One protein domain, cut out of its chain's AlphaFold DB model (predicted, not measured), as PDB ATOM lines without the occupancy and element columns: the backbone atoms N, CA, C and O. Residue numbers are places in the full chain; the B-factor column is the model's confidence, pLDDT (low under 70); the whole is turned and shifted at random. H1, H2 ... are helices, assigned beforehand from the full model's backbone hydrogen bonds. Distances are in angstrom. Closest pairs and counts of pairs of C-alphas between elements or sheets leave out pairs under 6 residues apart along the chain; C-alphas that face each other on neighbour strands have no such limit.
ATOM      1  N   TYR A 311     -28.687  22.030 -43.741       58.22
ATOM      2  CA  TYR A 311     -28.416  21.266 -42.519       58.22
ATOM      3  C   TYR A 311     -27.427  20.095 -42.655       58.22
ATOM      4  O   TYR A 311     -27.761  18.918 -42.522       58.22
ATOM      5  N   VAL A 312     -26.140  20.428 -42.816       58.00
ATOM      6  CA  VAL A 312     -25.064  19.489 -42.463       58.00
ATOM      7  C   VAL A 312     -24.979  19.437 -40.934       58.00
ATOM      8  O   VAL A 312     -24.643  20.450 -40.318       58.00
ATOM      9  N   PRO A 313     -25.245  18.287 -40.292       67.12
ATOM     10  CA  PRO A 313     -25.207  18.177 -38.840       67.12
ATOM     11  C   PRO A 313     -23.802  18.551 -38.355       67.12
ATOM     12  O   PRO A 313     -22.810  18.090 -38.919       67.12
ATOM     13  N   GLU A 314     -23.692  19.356 -37.296       76.19
ATOM     14  CA  GLU A 314     -22.416  19.884 -36.770       76.19
ATOM     15  C   GLU A 314     -21.348  18.785 -36.581       76.19
ATOM     16  O   GLU A 314     -20.147  18.975 -36.773       76.19
ATOM     17  N   LYS A 315     -21.802  17.568 -36.273       69.88
ATOM     18  CA  LYS A 315     -20.964  16.375 -36.143       69.88
ATOM     19  C   LYS A 315     -20.295  15.942 -37.455       69.88
ATOM     20  O   LYS A 315     -19.149  15.499 -37.412       69.88
ATOM     21  N   LEU A 316     -20.982  16.062 -38.596       69.75
ATOM     22  CA  LEU A 316     -20.382  15.886 -39.924       69.75
ATOM     23  C   LEU A 316     -19.348  16.974 -40.179       69.75
ATOM     24  O   LEU A 316     -18.264  16.633 -40.623       69.75
ATOM     25  N   GLN A 317     -19.633  18.228 -39.824       76.19
ATOM     26  CA  GLN A 317     -18.694  19.337 -40.027       76.19
ATOM     27  C   GLN A 317     -17.401  19.136 -39.226       76.19
ATOM     28  O   GLN A 317     -16.308  19.282 -39.761       76.19
ATOM     29  N   ARG A 318     -17.501  18.720 -37.956       81.56
ATOM     30  CA  ARG A 318     -16.329  18.393 -37.123       81.56
ATOM     31  C   ARG A 318     -15.522  17.225 -37.696       81.56
ATOM     32  O   ARG A 318     -14.298  17.283 -37.711       81.56
ATOM     33  N   LEU A 319     -16.187  16.181 -38.197       77.06
ATOM     34  CA  LEU A 319     -15.503  15.052 -38.839       77.06
ATOM     35  C   LEU A 319     -14.910  15.419 -40.198       77.06
ATOM     36  O   LEU A 319     -13.828  14.951 -40.523       77.06
ATOM     37  N   GLN A 320     -15.581  16.264 -40.976       75.50
ATOM     38  CA  GLN A 320     -15.069  16.803 -42.232       75.50
ATOM     39  C   GLN A 320     -13.821  17.648 -41.981       75.50
ATOM     40  O   GLN A 320     -12.839  17.456 -42.687       75.50
ATOM     41  N   LYS A 321     -13.814  18.491 -40.938       81.00
ATOM     42  CA  LYS A 321     -12.622  19.232 -40.495       81.00
ATOM     43  C   LYS A 321     -11.487  18.287 -40.099       81.00
ATOM     44  O   LYS A 321     -10.402  18.397 -40.649       81.00
ATOM     45  N   GLN A 322     -11.763  17.268 -39.280       78.88
ATOM     46  CA  GLN A 322     -10.762  16.252 -38.919       78.88
ATOM     47  C   GLN A 322     -10.224  15.478 -40.134       78.88
ATOM     48  O   GLN A 322      -9.031  15.193 -40.213       78.88
ATOM     49  N   ILE A 323     -11.074  15.134 -41.105       77.69
ATOM     50  CA  ILE A 323     -10.654  14.486 -42.357       77.69
ATOM     51  C   ILE A 323      -9.827  15.456 -43.215       77.69
ATOM     52  O   ILE A 323      -8.852  15.037 -43.831       77.69
ATOM     53  N   ALA A 324     -10.194  16.735 -43.275       76.56
ATOM     54  CA  ALA A 324      -9.479  17.750 -44.043       76.56
ATOM     55  C   ALA A 324      -8.087  18.042 -43.458       76.56
ATOM     56  O   ALA A 324      -7.125  18.117 -44.217       76.56
ATOM     57  N   GLU A 325      -7.981  18.128 -42.131       82.06
ATOM     58  CA  GLU A 325      -6.736  18.373 -41.390       82.06
ATOM     59  C   GLU A 325      -5.792  17.163 -41.406       82.06
ATOM     60  O   GLU A 325      -4.572  17.320 -41.401       82.06
ATOM     61  N   THR A 326      -6.331  15.940 -41.464       76.12
ATOM     62  CA  THR A 326      -5.505  14.728 -41.537       76.12
ATOM     63  C   THR A 326      -4.982  14.494 -42.961       76.12
ATOM     64  O   THR A 326      -5.767  14.420 -43.921       76.12
ATOM     65  N   PRO A 327      -3.655  14.326 -43.143       79.94
ATOM     66  CA  PRO A 327      -3.085  14.078 -44.458       79.94
ATOM     67  C   PRO A 327      -3.630  12.765 -45.018       79.94
ATOM     68  O   PRO A 327      -3.787  11.782 -44.297       79.94
ATOM     69  N   ARG A 328      -3.899  12.718 -46.328       70.88
ATOM     70  CA  ARG A 328      -4.608  11.602 -46.986       70.88
ATOM     71  C   ARG A 328      -4.003  10.216 -46.705       70.88
ATOM     72  O   ARG A 328      -4.746   9.243 -46.682       70.88
ATOM     73  N   ARG A 329      -2.686  10.140 -46.473       76.31
ATOM     74  CA  ARG A 329      -1.944   8.908 -46.133       76.31
ATOM     75  C   ARG A 329      -2.151   8.434 -44.685       76.31
ATOM     76  O   ARG A 329      -1.968   7.256 -44.423       76.31
ATOM     77  N   ALA A 330      -2.538   9.332 -43.780       79.56
ATOM     78  CA  ALA A 330      -2.817   9.051 -42.369       79.56
ATOM     79  C   ALA A 330      -4.321   8.900 -42.070       79.56
ATOM     80  O   ALA A 330      -4.704   8.690 -40.925       79.56
ATOM     81  N   ARG A 331      -5.194   9.030 -43.081       81.25
ATOM     82  CA  ARG A 331      -6.638   8.838 -42.899       81.25
ATOM     83  C   ARG A 331      -6.947   7.357 -42.757       81.25
ATOM     84  O   ARG A 331      -6.803   6.590 -43.706       81.25
ATOM     85  N   GLU A 332      -7.421   6.975 -41.585       85.88
ATOM     86  CA  GLU A 332      -7.819   5.603 -41.295       85.88
ATOM     87  C   GLU A 332      -9.172   5.259 -41.958       85.88
ATOM     88  O   GLU A 332     -10.048   6.117 -42.103       85.88
ATOM     89  N   SER A 333      -9.374   3.990 -42.349       85.69
ATOM     90  CA  SER A 333     -10.589   3.525 -43.059       85.69
ATOM     91  C   SER A 333     -11.890   3.883 -42.327       85.69
ATOM     92  O   SER A 333     -12.866   4.322 -42.940       85.69
ATOM     93  N   TRP A 334     -11.894   3.787 -40.994       83.81
ATOM     94  CA  TRP A 334     -13.083   4.058 -40.183       83.81
ATOM     95  C   TRP A 334     -13.546   5.521 -40.259       83.81
ATOM     96  O   TRP A 334     -14.731   5.790 -40.059       83.81
ATOM     97  N   MET A 335     -12.656   6.477 -40.564       83.81
ATOM     98  CA  MET A 335     -13.028   7.889 -40.714       83.81
ATOM     99  C   MET A 335     -13.940   8.078 -41.932       83.81
ATOM    100  O   MET A 335     -14.961   8.764 -41.842       83.81
ATOM    101  N   TYR A 336     -13.619   7.408 -43.043       82.69
ATOM    102  CA  TYR A 336     -14.440   7.410 -44.254       82.69
ATOM    103  C   TYR A 336     -15.775   6.710 -44.032       82.69
ATOM    104  O   TYR A 336     -16.816   7.246 -44.403       82.69
ATOM    105  N   GLU A 337     -15.765   5.548 -43.379       83.12
ATOM    106  CA  GLU A 337     -16.989   4.814 -43.050       83.12
ATOM    107  C   GLU A 337     -17.903   5.627 -42.132       83.12
ATOM    108  O   GLU A 337     -19.116   5.678 -42.335       83.12
ATOM    109  N   LYS A 338     -17.333   6.328 -41.149       83.31
ATOM    110  CA  LYS A 338     -18.084   7.194 -40.240       83.31
ATOM    111  C   LYS A 338     -18.679   8.395 -40.969       83.31
ATOM    112  O   LYS A 338     -19.861   8.671 -40.778       83.31
ATOM    113  N   ALA A 339     -17.916   9.073 -41.826       83.44
ATOM    114  CA  ALA A 339     -18.435  10.165 -42.650       83.44
ATOM    115  C   ALA A 339     -19.533   9.680 -43.612       83.44
ATOM    116  O   ALA A 339     -20.594  10.299 -43.703       83.44
ATOM    117  N   ALA A 340     -19.325   8.532 -44.263       85.56
ATOM    118  CA  ALA A 340     -20.310   7.905 -45.136       85.56
ATOM    119  C   ALA A 340     -21.589   7.534 -44.375       85.56
ATOM    120  O   ALA A 340     -22.683   7.778 -44.875       85.56
ATOM    121  N   ASN A 341     -21.475   6.992 -43.162       83.00
ATOM    122  CA  ASN A 341     -22.627   6.637 -42.338       83.00
ATOM    123  C   ASN A 341     -23.408   7.868 -41.890       83.00
ATOM    124  O   ASN A 341     -24.627   7.867 -41.994       83.00
ATOM    125  N   ILE A 342     -22.742   8.934 -41.443       83.25
ATOM    126  CA  ILE A 342     -23.460  10.144 -41.025       83.25
ATOM    127  C   ILE A 342     -24.145  10.798 -42.227       83.25
ATOM    128  O   ILE A 342     -25.281  11.244 -42.093       83.25
ATOM    129  N   ARG A 343     -23.510  10.786 -43.406       82.94
ATOM    130  CA  ARG A 343     -24.131  11.261 -44.649       82.94
ATOM    131  C   ARG A 343     -25.361  10.432 -45.025       82.94
ATOM    132  O   ARG A 343     -26.405  11.002 -45.305       82.94
ATOM    133  N   LYS A 344     -25.257   9.099 -44.997       85.75
ATOM    134  CA  LYS A 344     -26.374   8.183 -45.308       85.75
ATOM    135  C   LYS A 344     -27.538   8.313 -44.325       85.75
ATOM    136  O   LYS A 344     -28.679   8.117 -44.718       85.75
ATOM    137  N   LEU A 345     -27.239   8.597 -43.060       84.31
ATOM    138  CA  LEU A 345     -28.224   8.712 -41.983       84.31
ATOM    139  C   LEU A 345     -28.702  10.152 -41.753       84.31
ATOM    140  O   LEU A 345     -29.438  10.386 -40.805       84.31
ATOM    141  N   GLY A 346     -28.260  11.125 -42.556       83.38
ATOM    142  CA  GLY A 346     -28.684  12.523 -42.414       83.38
ATOM    143  C   GLY A 346     -28.345  13.150 -41.056       83.38
ATOM    144  O   GLY A 346     -29.049  14.034 -40.591       83.38
ATOM    145  N   GLY A 347     -27.295  12.677 -40.375       80.75
ATOM    146  CA  GLY A 347     -26.975  13.123 -39.012       80.75
ATOM    147  C   GLY A 347     -27.664  12.375 -37.885       80.75
ATOM    148  O   GLY A 347     -27.251  12.521 -36.730       80.75
ATOM    149  N   GLU A 348     -28.655  11.545 -38.192       83.31
ATOM    150  CA  GLU A 348     -29.342  10.757 -37.184       83.31
ATOM    151  C   GLU A 348     -28.443   9.646 -36.630       83.31
ATOM    152  O   GLU A 348     -27.499   9.150 -37.260       83.31
ATOM    153  N   ARG A 349     -28.732   9.232 -35.391       82.94
ATOM    154  CA  ARG A 349     -28.100   8.040 -34.821       82.94
ATOM    155  C   ARG A 349     -28.638   6.818 -35.549       82.94
ATOM    156  O   ARG A 349     -29.834   6.706 -35.780       82.94
ATOM    157  N   TRP A 350     -27.753   5.862 -35.818       83.00
ATOM    158  CA  TRP A 350     -28.160   4.533 -36.257       83.00
ATOM    159  C   TRP A 350     -29.102   3.909 -35.216       83.00
ATOM    160  O   TRP A 350     -28.644   3.430 -34.173       83.00
ATOM    161  N   ASP A 351     -30.410   3.931 -35.488       83.81
ATOM    162  CA  ASP A 351     -31.424   3.241 -34.693       83.81
ATOM    163  C   ASP A 351     -32.065   2.122 -35.525       83.81
ATOM    164  O   ASP A 351     -32.881   2.388 -36.411       83.81
ATOM    165  N   PRO A 352     -31.716   0.848 -35.273       85.69
ATOM    166  CA  PRO A 352     -32.347  -0.270 -35.959       85.69
ATOM    167  C   PRO A 352     -33.868  -0.223 -35.784       85.69
ATOM    168  O   PRO A 352     -34.366  -0.209 -34.655       85.69
TER     169      PRO A 352
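What this domain is: This is residues 311 to 352 of the 466 residues of the protein "Required for respiratory growth protein 9, mitochondrial" of Ascodesmis nigricans (UniProt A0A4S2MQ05). Two helices of equal residue count, H1 and H2, fold back on each other as a helical hairpin, side by side at a shallow tilt, with a loop at one end and a tail after H2 at the other. Residues 324 to 330, the last two of H1 and the first five of the link, stick out at the loop end. The printed part has 42 residues, with H1 and then H2 along the chain and no named strand, and its class is all helix. It is only just compact, close to loose, with a radius of gyration of the C-alphas of 10.7 A, and it is flat, spanning 33 by 21 by 10 A.

Where its parts are: The printed part begins at Tyr 311. H1 runs from Glu 314 to Glu 325, 16.4 A from first to last C-alpha, beginning at C-alpha 314 at (-22.416, 19.884, -36.770). After 7 residues, H2 runs from Ser 333, with its C-alpha at (-10.589, 3.525, -43.059), to Lys 344, with its C-alpha at (-26.374, 8.183, -45.308), a length of 16.6 A. Residues 345 to 352 follow.

How they stand to each other: H1 and H2 form a helical hairpin and touch, with 7 pairs of C-alphas within 8 A. Their closest C-alphas are those of Leu 316 and Ile 342, 6.6 A apart. Their centres are 10.9 A apart. They run opposite ways at a shallow tilt of 33 degrees, only just short of steep. In H1 and H2 every O i to N i+4 pair is within hydrogen-bond range.

The domain as a whole: The two C-alphas farthest apart are those of Pro 327 and Pro 352, at 33.7 A. The printed part has no cut, and the link from H1 to H2 is short. The mean pLDDT of the printed part is 79.3, and residues 311 to 313 and 315 to 316 are under 70.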